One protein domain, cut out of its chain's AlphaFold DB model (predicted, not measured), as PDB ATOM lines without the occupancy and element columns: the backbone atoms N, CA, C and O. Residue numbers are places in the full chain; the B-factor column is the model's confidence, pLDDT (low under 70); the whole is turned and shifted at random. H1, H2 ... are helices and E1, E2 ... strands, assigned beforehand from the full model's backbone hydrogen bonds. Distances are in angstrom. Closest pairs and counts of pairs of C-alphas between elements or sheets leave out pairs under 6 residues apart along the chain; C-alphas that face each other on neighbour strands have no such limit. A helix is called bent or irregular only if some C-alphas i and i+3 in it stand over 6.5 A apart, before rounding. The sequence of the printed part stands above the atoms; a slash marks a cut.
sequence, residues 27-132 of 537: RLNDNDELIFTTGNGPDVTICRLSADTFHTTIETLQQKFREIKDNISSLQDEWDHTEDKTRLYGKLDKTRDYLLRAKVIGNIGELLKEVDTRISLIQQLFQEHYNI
ATOM      1  N   ARG A  27     340.099 423.329 377.321       78.75
ATOM      2  CA  ARG A  27     339.010 422.931 376.423       78.75
ATOM      3  C   ARG A  27     337.714 423.633 376.802       78.75
ATOM      4  O   ARG A  27     337.451 423.853 377.979       78.75
ATOM      5  N   LEU A  28     336.907 423.970 375.803       78.75
ATOM      6  CA  LEU A  28     335.553 424.479 376.001       78.75
ATOM      7  C   LEU A  28     334.582 423.293 375.954       78.75
ATOM      8  O   LEU A  28     334.694 422.466 375.047       78.75
ATOM      9  N   ASN A  29     333.688 423.166 376.934       78.50
ATOM     10  CA  ASN A  29     332.631 422.148 376.901       78.50
ATOM     11  C   ASN A  29     331.374 422.648 376.168       78.50
ATOM     12  O   ASN A  29     331.260 423.828 375.845       78.50
ATOM     13  N   ASP A  30     330.402 421.753 375.973       71.00
ATOM     14  CA  ASP A  30     329.135 422.050 375.285       71.00
ATOM     15  C   ASP A  30     328.258 423.103 376.006       71.00
ATOM     16  O   ASP A  30     327.268 423.567 375.447       71.00
ATOM     17  N   ASN A  31     328.612 423.499 377.238       73.06
ATOM     18  CA  ASN A  31     327.916 424.505 378.052       73.06
ATOM     19  C   ASN A  31     328.639 425.871 378.086       73.06
ATOM     20  O   ASN A  31     328.327 426.710 378.942       73.06
ATOM     21  N   ASP A  32     329.603 426.088 377.184       75.94
ATOM     22  CA  ASP A  32     330.480 427.266 377.123       75.94
ATOM     23  C   ASP A  32     331.331 427.470 378.391       75.94
ATOM     24  O   ASP A  32     331.713 428.587 378.751       75.94
ATOM     25  N   GLU A  33     331.648 426.390 379.105       78.50
ATOM     26  CA  GLU A  33     332.529 426.426 380.268       78.50
ATOM     27  C   GLU A  33     333.964 426.084 379.881       78.50
ATOM     28  O   GLU A  33     334.244 425.092 379.203       78.50
ATOM     29  N   LEU A  34     334.887 426.917 380.357       79.25
ATOM     30  CA  LEU A  34     336.312 426.726 380.177       79.25
ATOM     31  C   LEU A  34     336.826 425.706 381.190       79.25
ATOM     32  O   LEU A  34     336.799 425.941 382.402       79.25
ATOM     33  N   ILE A  35     337.318 424.587 380.679       77.50
ATOM     34  CA  ILE A  35     337.869 423.483 381.451       77.50
ATOM     35  C   ILE A  35     339.380 423.445 381.258       77.50
ATOM     36  O   ILE A  35     339.871 423.456 380.131       77.50
ATOM     37  N   PHE A  36     340.121 423.360 382.357       76.06
ATOM     38  CA  PHE A  36     341.549 423.078 382.334       76.06
ATOM     39  C   PHE A  36     341.787 421.569 382.342       76.06
ATOM     40  O   PHE A  36     341.389 420.877 383.284       76.06
ATOM     41  N   THR A  37     342.449 421.071 381.303       65.69
ATOM     42  CA  THR A  37     342.869 419.676 381.195       65.69
ATOM     43  C   THR A  37     344.274 419.542 381.757       65.69
ATOM     44  O   THR A  37     345.272 419.765 381.068       65.69
ATOM     45  N   THR A  38     344.362 419.159 383.029       56.84
ATOM     46  CA  THR A  38     345.610 418.634 383.584       56.84
ATOM     47  C   THR A  38     345.806 417.261 382.959       56.84
ATOM     48  O   THR A  38     345.049 416.353 383.261       56.84
ATOM     49  N   GLY A  39     346.775 417.067 382.062       57.34
ATOM     50  CA  GLY A  39     346.922 415.813 381.297       57.34
ATOM     51  C   GLY A  39     346.991 414.497 382.105       57.34
ATOM     52  O   GLY A  39     347.022 413.442 381.489       57.34
ATOM     53  N   ASN A  40     347.001 414.543 383.445       52.00
ATOM     54  CA  ASN A  40     346.963 413.406 384.373       52.00
ATOM     55  C   ASN A  40     346.026 413.615 385.599       52.00
ATOM     56  O   ASN A  40     346.208 412.945 386.614       52.00
ATOM     57  N   GLY A  41     345.052 414.537 385.562       56.19
ATOM     58  CA  GLY A  41     344.169 414.848 386.703       56.19
ATOM     59  C   GLY A  41     342.715 415.142 386.307       56.19
ATOM     60  O   GLY A  41     342.401 415.180 385.118       56.19
ATOM     61  N   PRO A  42     341.796 415.304 387.283       58.12
ATOM     62  CA  PRO A  42     340.410 415.643 386.996       58.12
ATOM     63  C   PRO A  42     340.321 417.036 386.373       58.12
ATOM     64  O   PRO A  42     340.947 417.990 386.836       58.12
ATOM     65  N   ASP A  43     339.510 417.131 385.333       69.50
ATOM     66  CA  ASP A  43     339.196 418.371 384.643       69.50
ATOM     67  C   ASP A  43     338.617 419.417 385.601       69.50
ATOM     68  O   ASP A  43     337.644 419.160 386.315       69.50
ATOM     69  N   VAL A  44     339.212 420.612 385.613       71.81
ATOM     70  CA  VAL A  44     338.797 421.700 386.507       71.81
ATOM     71  C   VAL A  44     338.040 422.757 385.715       71.81
ATOM     72  O   VAL A  44     338.602 423.398 384.825       71.81
ATOM     73  N   THR A  45     336.776 422.986 386.070       78.00
ATOM     74  CA  THR A  45     335.973 424.074 385.497       78.00
ATOM     75  C   THR A  45     336.407 425.423 386.072       78.00
ATOM     76  O   THR A  45     336.244 425.700 387.266       78.00
ATOM     77  N   ILE A  46     336.937 426.297 385.217       77.44
ATOM     78  CA  ILE A  46     337.445 427.620 385.595       77.44
ATOM     79  C   ILE A  46     336.287 428.611 385.682       77.44
ATOM     80  O   ILE A  46     335.983 429.137 386.759       77.44
ATOM     81  N   CYS A  47     335.610 428.839 384.558       78.44
ATOM     82  CA  CYS A  47     334.509 429.786 384.441       78.44
ATOM     83  C   CYS A  47     333.629 429.472 383.230       78.44
ATOM     84  O   CYS A  47     334.089 428.877 382.258       78.44
ATOM     85  N   ARG A  48     332.384 429.950 383.262       77.62
ATOM     86  CA  ARG A  48     331.504 429.988 382.095       77.62
ATOM     87  C   ARG A  48     331.766 431.258 381.290       77.62
ATOM     88  O   ARG A  48     331.843 432.336 381.878       77.62
ATOM     89  N   LEU A  49     331.922 431.127 379.979       77.56
ATOM     90  CA  LEU A  49     332.173 432.234 379.061       77.56
ATOM     91  C   LEU A  49     330.856 432.685 378.417       77.56
ATOM     92  O   LEU A  49     329.979 431.878 378.135       77.56
ATOM     93  N   SER A  50     330.716 433.992 378.205       75.38
ATOM     94  CA  SER A  50     329.616 434.598 377.447       75.38
ATOM     95  C   SER A  50     330.205 435.357 376.264       75.38
ATOM     96  O   SER A  50     331.278 435.947 376.406       75.38
ATOM     97  N   ALA A  51     329.520 435.363 375.118       70.56
ATOM     98  CA  ALA A  51     330.001 436.021 373.900       70.56
ATOM     99  C   ALA A  51     330.263 437.527 374.114       70.56
ATOM    100  O   ALA A  51     331.270 438.048 373.640       70.56
ATOM    101  N   ASP A  52     329.435 438.193 374.929       70.06
ATOM    102  CA  ASP A  52     329.523 439.638 375.196       70.06
ATOM    103  C   ASP A  52     330.734 440.034 376.059       70.06
ATOM    104  O   ASP A  52     331.239 441.152 375.974       70.06
ATOM    105  N   THR A  53     331.210 439.125 376.914       75.12
ATOM    106  CA  THR A  53     332.293 439.381 377.881       75.12
ATOM    107  C   THR A  53     333.505 438.483 377.655       75.12
ATOM    108  O   THR A  53     334.362 438.363 378.532       75.12
ATOM    109  N   PHE A  54     333.590 437.826 376.495       76.81
ATOM    110  CA  PHE A  54     334.615 436.827 376.198       76.81
ATOM    111  C   PHE A  54     336.027 437.414 376.315       76.81
ATOM    112  O   PHE A  54     336.821 436.967 377.142       76.81
ATOM    113  N   HIS A  55     336.323 438.472 375.552       75.19
ATOM    114  CA  HIS A  55     337.657 439.076 375.529       75.19
ATOM    115  C   HIS A  55     338.073 439.640 376.895       75.19
ATOM    116  O   HIS A  55     339.189 439.386 377.339       75.19
ATOM    117  N   THR A  56     337.160 440.309 377.608       77.19
ATOM    118  CA  THR A  56     337.440 440.887 378.933       77.19
ATOM    119  C   THR A  56     337.651 439.817 380.005       77.19
ATOM    120  O   THR A  56     338.517 439.970 380.868       77.19
ATOM    121  N   THR A  57     336.913 438.704 379.951       78.88
ATOM    122  CA  THR A  57     337.056 437.589 380.904       78.88
ATOM    123  C   THR A  57     338.370 436.841 380.685       78.88
ATOM    124  O   THR A  57     339.087 436.585 381.652       78.88
ATOM    125  N   ILE A  58     338.726 436.542 379.431       79.56
ATOM    126  CA  ILE A  58     340.007 435.909 379.085       79.56
ATOM    127  C   ILE A  58     341.182 436.807 379.486       79.56
ATOM    128  O   ILE A  58     342.102 436.338 380.155       79.56
ATOM    129  N   GLU A  59     341.123 438.100 379.162       80.06
ATOM    130  CA  GLU A  59     342.163 439.063 379.527       80.06
ATOM    131  C   GLU A  59     342.315 439.184 381.051       80.06
ATOM    132  O   GLU A  59     343.433 439.161 381.560       80.06
ATOM    133  N   THR A  60     341.209 439.199 381.804       82.25
ATOM    134  CA  THR A  60     341.236 439.222 383.278       82.25
ATOM    135  C   THR A  60     341.855 437.945 383.861       82.25
ATOM    136  O   THR A  60     342.612 438.007 384.829       82.25
ATOM    137  N   LEU A  61     341.557 436.772 383.294       81.50
ATOM    138  CA  LEU A  61     342.117 435.496 383.753       81.50
ATOM    139  C   LEU A  61     343.607 435.353 383.415       81.50
ATOM    140  O   LEU A  61     344.355 434.800 384.222       81.50
ATOM    141  N   GLN A  62     344.048 435.876 382.268       81.31
ATOM    142  CA  GLN A  62     345.467 435.966 381.907       81.31
ATOM    143  C   GLN A  62     346.201 437.008 382.759       81.31
ATOM    144  O   GLN A  62     347.332 436.774 383.182       81.31
ATOM    145  N   GLN A  63     345.559 438.137 383.070       84.31
ATOM    146  CA  GLN A  63     346.113 439.163 383.952       84.31
ATOM    147  C   GLN A  63     346.322 438.627 385.370       84.31
ATOM    148  O   GLN A  63     347.408 438.781 385.920       84.31
ATOM    149  N   LYS A  64     345.341 437.900 385.920       82.88
ATOM    150  CA  LYS A  64     345.488 437.208 387.208       82.88
ATOM    151  C   LYS A  64     346.611 436.170 387.190       82.88
ATOM    152  O   LYS A  64     347.306 436.020 388.188       82.88
ATOM    153  N   PHE A  65     346.819 435.462 386.078       84.19
ATOM    154  CA  PHE A  65     347.965 434.556 385.940       84.19
ATOM    155  C   PHE A  65     349.304 435.313 385.951       84.19
ATOM    156  O   PHE A  65     350.234 434.877 386.627       84.19
ATOM    157  N   ARG A  66     349.397 436.467 385.270       84.31
ATOM    158  CA  ARG A  66     350.588 437.339 385.309       84.31
ATOM    159  C   ARG A  66     350.891 437.822 386.728       84.31
ATOM    160  O   ARG A  66     352.013 437.658 387.181       84.31
ATOM    161  N   GLU A  67     349.882 438.287 387.464       85.56
ATOM    162  CA  GLU A  67     350.035 438.710 388.866       85.56
ATOM    163  C   GLU A  67     350.521 437.572 389.777       85.56
ATOM    164  O   GLU A  67     351.362 437.777 390.650       85.56
ATOM    165  N   ILE A  68     350.024 436.348 389.573       85.31
ATOM    166  CA  ILE A  68     350.496 435.162 390.302       85.31
ATOM    167  C   ILE A  68     351.957 434.864 389.976       85.31
ATOM    168  O   ILE A  68     352.741 434.590 390.882       85.31
ATOM    169  N   LYS A  69     352.321 434.925 388.695       86.19
ATOM    170  CA  LYS A  69     353.692 434.708 388.240       86.19
ATOM    171  C   LYS A  69     354.647 435.752 388.824       86.19
ATOM    172  O   LYS A  69     355.710 435.377 389.308       86.19
ATOM    173  N   ASP A  70     354.244 437.019 388.864       86.81
ATOM    174  CA  ASP A  70     355.025 438.105 389.466       86.81
ATOM    175  C   ASP A  70     355.178 437.915 390.984       86.81
ATOM    176  O   ASP A  70     356.272 438.071 391.527       86.81
ATOM    177  N   ASN A  71     354.116 437.486 391.676       86.62
ATOM    178  CA  ASN A  71     354.177 437.156 393.103       86.62
ATOM    179  C   ASN A  71     355.115 435.973 393.390       86.62
ATOM    180  O   ASN A  71     355.836 435.993 394.386       86.62
ATOM    181  N   ILE A  72     355.135 434.952 392.529       87.75
ATOM    182  CA  ILE A  72     356.064 433.820 392.655       87.75
ATOM    183  C   ILE A  72     357.497 434.248 392.341       87.75
ATOM    184  O   ILE A  72     358.401 433.832 393.056       87.75
ATOM    185  N   SER A  73     357.707 435.129 391.358       87.19
ATOM    186  CA  SER A  73     359.022 435.727 391.089       87.19
ATOM    187  C   SER A  73     359.529 436.528 392.290       87.19
ATOM    188  O   SER A  73     360.678 436.384 392.684       87.19
ATOM    189  N   SER A  74     358.658 437.304 392.939       87.19
ATOM    190  CA  SER A  74     358.992 438.022 394.175       87.19
ATOM    191  C   SER A  74     359.309 437.065 395.330       87.19
ATOM    192  O   SER A  74     360.283 437.254 396.055       87.19
ATOM    193  N   LEU A  75     358.546 435.972 395.475       87.88
ATOM    194  CA  LEU A  75     358.862 434.909 396.436       87.88
ATOM    195  C   LEU A  75     360.170 434.184 396.108       87.88
ATOM    196  O   LEU A  75     360.813 433.678 397.023       87.88
ATOM    197  N   GLN A  76     360.562 434.118 394.838       87.88
ATOM    198  CA  GLN A  76     361.852 433.587 394.421       87.88
ATOM    199  C   GLN A  76     362.994 434.539 394.784       87.88
ATOM    200  O   GLN A  76     363.995 434.089 395.333       87.88
ATOM    201  N   ASP A  77     362.825 435.843 394.589       87.12
ATOM    202  CA  ASP A  77     363.808 436.827 395.040       87.12
ATOM    203  C   ASP A  77     363.948 436.798 396.572       87.12
ATOM    204  O   ASP A  77     365.063 436.765 397.102       87.12
ATOM    205  N   GLU A  78     362.830 436.731 397.309       88.94
ATOM    206  CA  GLU A  78     362.841 436.518 398.762       88.94
ATOM    207  C   GLU A  78     363.515 435.193 399.127       88.94
ATOM    208  O   GLU A  78     364.273 435.134 400.102       88.94
ATOM    209  N   TRP A  79     363.251 434.131 398.359       89.31
ATOM    210  CA  TRP A  79     363.895 432.842 398.538       89.31
ATOM    211  C   TRP A  79     365.398 432.999 398.438       89.31
ATOM    212  O   TRP A  79     366.063 432.617 399.388       89.31
ATOM    213  N   ASP A  80     365.940 433.596 397.382       87.69
ATOM    214  CA  ASP A  80     367.383 433.693 397.155       87.69
ATOM    215  C   ASP A  80     368.101 434.531 398.227       87.69
ATOM    216  O   ASP A  80     369.160 434.119 398.709       87.69
ATOM    217  N   HIS A  81     367.487 435.623 398.697       88.38
ATOM    218  CA  HIS A  81     368.086 436.541 399.676       88.38
ATOM    219  C   HIS A  81     367.887 436.138 401.145       88.38
ATOM    220  O   HIS A  81     368.554 436.675 402.030       88.38
ATOM    221  N   THR A  82     366.983 435.203 401.443       88.81
ATOM    222  CA  THR A  82     366.774 434.736 402.819       88.81
ATOM    223  C   THR A  82     367.815 433.678 403.179       88.81
ATOM    224  O   THR A  82     367.861 432.625 402.553       88.81
ATOM    225  N   GLU A  83     368.629 433.906 404.211       79.44
ATOM    226  CA  GLU A  83     369.594 432.898 404.689       79.44
ATOM    227  C   GLU A  83     368.886 431.661 405.271       79.44
ATOM    228  O   GLU A  83     369.203 430.524 404.929       79.44
ATOM    229  N   ASP A  84     367.861 431.880 406.099       82.00
ATOM    230  CA  ASP A  84     367.061 430.826 406.725       82.00
ATOM    231  C   ASP A  84     365.790 430.527 405.913       82.00
ATOM    232  O   ASP A  84     364.711 431.080 406.161       82.00
ATOM    233  N   LYS A  85     365.922 429.625 404.932       85.31
ATOM    234  CA  LYS A  85     364.828 429.241 404.022       85.31
ATOM    235  C   LYS A  85     363.603 428.684 404.759       85.31
ATOM    236  O   LYS A  85     362.492 428.770 404.240       85.31
ATOM    237  N   THR A  86     363.762 428.162 405.979       83.44
ATOM    238  CA  THR A  86     362.659 427.545 406.736       83.44
ATOM    239  C   THR A  86     361.546 428.534 407.097       83.44
ATOM    240  O   THR A  86     360.376 428.152 407.190       83.44
ATOM    241  N   ARG A  87     361.866 429.832 407.203       84.62
ATOM    242  CA  ARG A  87     360.901 430.907 407.501       84.62
ATOM    243  C   ARG A  87     359.883 431.132 406.388       84.62
ATOM    244  O   ARG A  87     358.794 431.645 406.644       84.62
ATOM    245  N   LEU A  88     360.223 430.741 405.162       86.12
ATOM    246  CA  LEU A  88     359.372 430.918 403.990       86.12
ATOM    247  C   LEU A  88     358.300 429.831 403.871       86.12
ATOM    248  O   LEU A  88     357.377 429.999 403.076       86.12
ATOM    249  N   TYR A  89     358.353 428.770 404.689       86.31
ATOM    250  CA  TYR A  89     357.399 427.656 404.642       86.31
ATOM    251  C   TYR A  89     355.948 428.134 404.678       86.31
ATOM    252  O   TYR A  89     355.168 427.812 403.791       86.31
ATOM    253  N   GLY A  90     355.596 428.980 405.653       85.56
ATOM    254  CA  GLY A  90     354.225 429.470 405.797       85.56
ATOM    255  C   GLY A  90     353.758 430.366 404.645       85.56
ATOM    256  O   GLY A  90     352.556 430.454 404.402       85.56
ATOM    257  N   LYS A  91     354.676 431.037 403.931       87.06
ATOM    258  CA  LYS A  91     354.351 431.808 402.718       87.06
ATOM    259  C   LYS A  91     354.189 430.883 401.510       87.06
ATOM    260  O   LYS A  91     353.225 431.031 400.763       87.06
ATOM    261  N   LEU A  92     355.096 429.922 401.341       87.88
ATOM    262  CA  LEU A  92     355.062 428.945 400.253       87.88
ATOM    263  C   LEU A  92     353.840 428.031 400.350       87.88
ATOM    264  O   LEU A  92     353.175 427.829 399.345       87.88
ATOM    265  N   ASP A  93     353.489 427.559 401.545       87.06
ATOM    266  CA  ASP A  93     352.321 426.706 401.786       87.06
ATOM    267  C   ASP A  93     351.006 427.443 401.474       87.06
ATOM    268  O   ASP A  93     350.166 426.949 400.727       87.06
ATOM    269  N   LYS A  94     350.880 428.707 401.905       88.25
ATOM    270  CA  LYS A  94     349.748 429.568 401.514       88.25
ATOM    271  C   LYS A  94     349.696 429.828 400.010       88.25
ATOM    272  O   LYS A  94     348.612 429.877 399.437       88.25
ATOM    273  N   THR A  95     350.853 430.018 399.377       86.19
ATOM    274  CA  THR A  95     350.949 430.244 397.927       86.19
ATOM    275  C   THR A  95     350.561 428.985 397.162       86.19
ATOM    276  O   THR A  95     349.802 429.067 396.205       86.19
ATOM    277  N   ARG A  96     350.999 427.813 397.625       86.75
ATOM    278  CA  ARG A  96     350.595 426.502 397.113       86.75
ATOM    279  C   ARG A  96     349.084 426.302 397.223       86.75
ATOM    280  O   ARG A  96     348.440 425.983 396.229       86.75
ATOM    281  N   ASP A  97     348.506 426.554 398.396       85.12
ATOM    282  CA  ASP A  97     347.059 426.473 398.623       85.12
ATOM    283  C   ASP A  97     346.275 427.447 397.736       85.12
ATOM    284  O   ASP A  97     345.198 427.113 397.234       85.12
ATOM    285  N   TYR A  98     346.813 428.649 397.523       86.75
ATOM    286  CA  TYR A  98     346.236 429.636 396.620       86.75
ATOM    287  C   TYR A  98     346.294 429.169 395.158       86.75
ATOM    288  O   TYR A  98     345.279 429.235 394.469       86.75
ATOM    289  N   LEU A  99     347.429 428.625 394.705       83.19
ATOM    290  CA  LEU A  99     347.606 428.064 393.361       83.19
ATOM    291  C   LEU A  99     346.642 426.904 393.084       83.19
ATOM    292  O   LEU A  99     346.039 426.864 392.015       83.19
ATOM    293  N   LEU A 100     346.429 426.011 394.056       81.56
ATOM    294  CA  LEU A 100     345.485 424.891 393.940       81.56
ATOM    295  C   LEU A 100     344.023 425.341 393.775       81.56
ATOM    296  O   LEU A 100     343.197 424.579 393.273       81.56
ATOM    297  N   ARG A 101     343.684 426.562 394.206       81.38
ATOM    298  CA  ARG A 101     342.321 427.125 394.148       81.38
ATOM    299  C   ARG A 101     342.160 428.215 393.086       81.38
ATOM    300  O   ARG A 101     341.045 428.705 392.886       81.38
ATOM    301  N   ALA A 102     343.245 428.629 392.435       81.06
ATOM    302  CA  ALA A 102     343.250 429.743 391.501       81.06
ATOM    303  C   ALA A 102     342.515 429.388 390.200       81.06
ATOM    304  O   ALA A 102     342.784 428.381 389.553       81.06
ATOM    305  N   LYS A 103     341.596 430.265 389.789       80.06
ATOM    306  CA  LYS A 103     340.882 430.189 388.508       80.06
ATOM    307  C   LYS A 103     341.513 431.185 387.540       80.06
ATOM    308  O   LYS A 103     341.183 432.368 387.604       80.06
ATOM    309  N   VAL A 104     342.443 430.727 386.705       81.19
ATOM    310  CA  VAL A 104     343.241 431.565 385.789       81.19
ATOM    311  C   VAL A 104     343.556 430.825 384.483       81.19
ATOM    312  O   VAL A 104     343.303 429.627 384.389       81.19
ATOM    313  N   ILE A 105     344.096 431.536 383.486       76.56
ATOM    314  CA  ILE A 105     344.532 430.967 382.198       76.56
ATOM    315  C   ILE A 105     346.055 431.134 382.055       76.56
ATOM    316  O   ILE A 105     346.535 432.228 381.767       76.56
ATOM    317  N   GLY A 106     346.792 430.041 382.276       78.31
ATOM    318  CA  GLY A 106     348.241 429.851 382.082       78.31
ATOM    319  C   GLY A 106     348.764 428.539 382.711       78.31
ATOM    320  O   GLY A 106     347.981 427.784 383.290       78.31
ATOM    321  N   ASN A 107     350.061 428.231 382.612       80.94
ATOM    322  CA  ASN A 107     350.663 427.028 383.212       80.94
ATOM    323  C   ASN A 107     350.742 427.064 384.752       80.94
ATOM    324  O   ASN A 107     351.795 427.295 385.344       80.94
ATOM    325  N   ILE A 108     349.628 426.806 385.437       78.00
ATOM    326  CA  ILE A 108     349.626 426.685 386.906       78.00
ATOM    327  C   ILE A 108     350.454 425.469 387.356       78.00
ATOM    328  O   ILE A 108     351.066 425.504 388.418       78.00
ATOM    329  N   GLY A 109     350.499 424.400 386.551       77.38
ATOM    330  CA  GLY A 109     351.197 423.156 386.892       77.38
ATOM    331  C   GLY A 109     352.707 423.334 387.064       77.38
ATOM    332  O   GLY A 109     353.289 422.758 387.983       77.38
ATOM    333  N   GLU A 110     353.336 424.159 386.226       81.69
ATOM    334  CA  GLU A 110     354.758 424.495 386.341       81.69
ATOM    335  C   GLU A 110     355.050 425.326 387.600       81.69
ATOM    336  O   GLU A 110     355.941 424.976 388.375       81.69
ATOM    337  N   LEU A 111     354.228 426.349 387.867       83.50
ATOM    338  CA  LEU A 111     354.333 427.189 389.066       83.50
ATOM    339  C   LEU A 111     354.110 426.390 390.361       83.50
ATOM    340  O   LEU A 111     354.820 426.576 391.348       83.50
ATOM    341  N   LEU A 112     353.148 425.462 390.360       83.69
ATOM    342  CA  LEU A 112     352.893 424.564 391.486       83.69
ATOM    343  C   LEU A 112     354.093 423.646 391.739       83.69
ATOM    344  O   LEU A 112     354.521 423.507 392.881       83.69
ATOM    345  N   LYS A 113     354.674 423.066 390.681       86.19
ATOM    346  CA  LYS A 113     355.855 422.200 390.782       86.19
ATOM    347  C   LYS A 113     357.054 422.939 391.382       86.19
ATOM    348  O   LYS A 113     357.789 422.361 392.183       86.19
ATOM    349  N   GLU A 114     357.249 424.205 391.025       86.44
ATOM    350  CA  GLU A 114     358.305 425.054 391.581       86.44
ATOM    351  C   GLU A 114     358.113 425.294 393.090       86.44
ATOM    352  O   GLU A 114     359.037 425.084 393.884       86.44
ATOM    353  N   VAL A 115     356.893 425.651 393.505       87.31
ATOM    354  CA  VAL A 115     356.541 425.849 394.921       87.31
ATOM    355  C   VAL A 115     356.638 424.537 395.713       87.31
ATOM    356  O   VAL A 115     357.229 424.524 396.793       87.31
ATOM    357  N   ASP A 116     356.149 423.422 395.165       87.38
ATOM    358  CA  ASP A 116     356.232 422.085 395.772       87.38
ATOM    359  C   ASP A 116     357.683 421.624 395.965       87.38
ATOM    360  O   ASP A 116     358.027 421.038 396.995       87.38
ATOM    361  N   THR A 117     358.560 421.930 395.003       89.38
ATOM    362  CA  THR A 117     359.995 421.623 395.098       89.38
ATOM    363  C   THR A 117     360.638 422.386 396.258       89.38
ATOM    364  O   THR A 117     361.363 421.797 397.061       89.38
ATOM    365  N   ARG A 118     360.330 423.681 396.411       88.62
ATOM    366  CA  ARG A 118     360.834 424.509 397.523       88.62
ATOM    367  C   ARG A 118     360.287 424.065 398.879       88.62
ATOM    368  O   ARG A 118     361.035 424.021 399.854       88.62
ATOM    369  N   ILE A 119     359.008 423.697 398.950       87.94
ATOM    370  CA  ILE A 119     358.395 423.147 400.168       87.94
ATOM    371  C   ILE A 119     359.077 421.837 400.568       87.94
ATOM    372  O   ILE A 119     359.426 421.670 401.738       87.94
ATOM    373  N   SER A 120     359.332 420.952 399.603       89.25
ATOM    374  CA  SER A 120     360.048 419.690 399.833       89.25
ATOM    375  C   SER A 120     361.463 419.932 400.368       89.25
ATOM    376  O   SER A 120     361.895 419.263 401.305       89.25
ATOM    377  N   LEU A 121     362.164 420.938 399.836       89.38
ATOM    378  CA  LEU A 121     363.493 421.327 400.309       89.38
ATOM    379  C   LEU A 121     363.462 421.883 401.743       89.38
ATOM    380  O   LEU A 121     364.298 421.511 402.561       89.38
ATOM    381  N   ILE A 122     362.475 422.715 402.099       87.62
ATOM    382  CA  ILE A 122     362.315 423.166 403.492       87.62
ATOM    383  C   ILE A 122     362.025 421.984 404.430       87.62
ATOM    384  O   ILE A 122     362.557 421.933 405.538       87.62
ATOM    385  N   GLN A 123     361.196 421.026 404.011       87.31
ATOM    386  CA  GLN A 123     360.915 419.832 404.814       87.31
ATOM    387  C   GLN A 123     362.179 418.994 405.055       87.31
ATOM    388  O   GLN A 123     362.381 418.514 406.172       87.31
ATOM    389  N   GLN A 124     363.058 418.875 404.053       89.12
ATOM    390  CA  GLN A 124     364.378 418.258 404.217       89.12
ATOM    391  C   GLN A 124     365.237 419.026 405.229       89.12
ATOM    392  O   GLN A 124     365.763 418.411 406.153       89.12
ATOM    393  N   LEU A 125     365.292 420.359 405.139       87.62
ATOM    394  CA  LEU A 125     366.024 421.193 406.101       87.62
ATOM    395  C   LEU A 125     365.499 421.029 407.534       87.62
ATOM    396  O   LEU A 125     366.287 420.897 408.467       87.62
ATOM    397  N   PHE A 126     364.178 420.968 407.741       86.25
ATOM    398  CA  PHE A 126     363.618 420.690 409.070       86.25
ATOM    399  C   PHE A 126     364.057 419.328 409.615       86.25
ATOM    400  O   PHE A 126     364.362 419.214 410.806       86.25
ATOM    401  N   GLN A 127     364.116 418.306 408.757       87.44
ATOM    402  CA  GLN A 127     364.595 416.985 409.146       87.44
ATOM    403  C   GLN A 127     366.093 417.002 409.474       87.44
ATOM    404  O   GLN A 127     366.500 416.418 410.475       87.44
ATOM    405  N   GLU A 128     366.911 417.704 408.690       88.94
ATOM    406  CA  GLU A 128     368.342 417.881 408.958       88.94
ATOM    407  C   GLU A 128     368.581 418.610 410.285       88.94
ATOM    408  O   GLU A 128     369.343 418.131 411.126       88.94
ATOM    409  N   HIS A 129     367.871 419.714 410.530       89.12
ATOM    410  CA  HIS A 129     367.936 420.462 411.790       89.12
ATOM    411  C   HIS A 129     367.572 419.584 412.993       89.12
ATOM    412  O   HIS A 129     368.216 419.647 414.046       89.12
ATOM    413  N   TYR A 130     366.547 418.741 412.840       88.12
ATOM    414  CA  TYR A 130     366.134 417.791 413.865       88.12
ATOM    415  C   TYR A 130     367.193 416.699 414.096       88.12
ATOM    416  O   TYR A 130     367.536 416.421 415.246       88.12
ATOM    417  N   ASN A 131     367.780 416.152 413.027       89.44
ATOM    418  CA  ASN A 131     368.839 415.144 413.094       89.44
ATOM    419  C   ASN A 131     370.111 415.679 413.774       89.44
ATOM    420  O   ASN A 131     370.699 414.973 414.589       89.44
ATOM    421  N   ILE A 132     370.506 416.934 413.512       89.81
ATOM    422  CA  ILE A 132     371.640 417.586 414.195       89.81
ATOM    423  C   ILE A 132     371.410 417.590 415.710       89.81
ATOM    424  O   ILE A 132     372.297 417.224 416.481       89.81
TER     425      ILE A 132
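This is residues 27 to 132 of the 537 residues of an uncharacterized protein of Bacteroidetes bacterium 47-18 (UniProt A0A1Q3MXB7). A small hairpin of two strands, E1 and E2, sits at one end of a long, loose bundle of three helices that run lengthwise; H2 and H3 pack side by side as a helical hairpin, while the longest helix, H1, runs along them with few contacts. H1 reaches past H2 and H3 at the end where the strands lie, and residues 127 to 132 of H3 stick out at the other end. The printed part has 106 residues with two named strands and three named helices, in the order E1, E2, H1, H2, H3; the sheet, in the order E1 - E2, is antiparallel, and the class is mostly helix. The whole is loose, with a radius of gyration of the C-alphas of 17.1 A, and its outline is a rod spanning 60 by 26 by 16 A.

Strand E1 is residues 33 to 36, and its first C-alpha, that of Glu 33, is at (332.529, 426.426, 380.268). Strand E2, residues 44 to 48, is the longest strand by residues. Helix H1, residues 51 to 81, measures 46.0 A from first to last C-alpha, from Ala 51 at (330.001, 436.021, 373.900) to His 81. It is irregular, with C-alphas 52 and 55 lying 8.2 A apart. Helix H2, residues 85 to 101, measures 24.7 A; it is irregular too, with C-alphas 87 and 90 lying 7.0 A apart, and it has a kink of 33 degrees near residue 92. Helix H3, residues 108 to 132, measures 36.2 A and ends at Ile 132, whose C-alpha is at (371.640, 417.586, 414.195).

E1 and E2 form a hairpin of antiparallel neighbours, with 152 degrees between their N-to-C directions. The C-alphas of Glu 33 and Arg 48 face each other at 4.1 A. N 34 and O 47 are within hydrogen-bond range at 2.8 A, and so are N 36 and O 44 at 2.9 A. Before E1, residues 27 to 28 form a short antiparallel pairing with residues 34 to 35 of E1. E2 and H1 are near each other, with 6 pairs of C-alphas within 10 A. E1 is apart from H1, H2 and H3, and E2 is apart from H2 and H3. The three helices form an up-and-down bundle, each running against the one before it in the chain. H1 and H2 are close but not clearly touching; their closest C-alphas, those of Trp 79 and Lys 85, are 6.6 A apart, and they run opposite ways at a shallow tilt of 12 degrees. H1 and H3 are also close but not clearly touching, with the C-alphas of Lys 69 and Leu 111 closest at 7.6 A, and they run the same way at a shallow tilt of 25 degrees. H2 and H3 touch and form a helical hairpin, running opposite ways at a shallow tilt of 32 degrees; their closest C-alphas, those of Thr 86 and Ile 122, are 5.5 A apart. In H3 every O i to N i+4 pair is within hydrogen-bond range; in H1 25 of 27 are, and in H2 10 of 13.

The two C-alphas farthest apart, those of Asp 52 and Ile 132, are 61.5 A apart. Residues 127 to 132, which belong to H3, stand free. The printed part has no cut, and none of its links between named elements is long: E2 to H1 and H1 to H2 are tight, while E1 to E2 and H2 to H3 are short. The mean pLDDT of the printed part is 81.5, and the model's confidence is low, under 70, at residues 37 to 43, between E1 and E2.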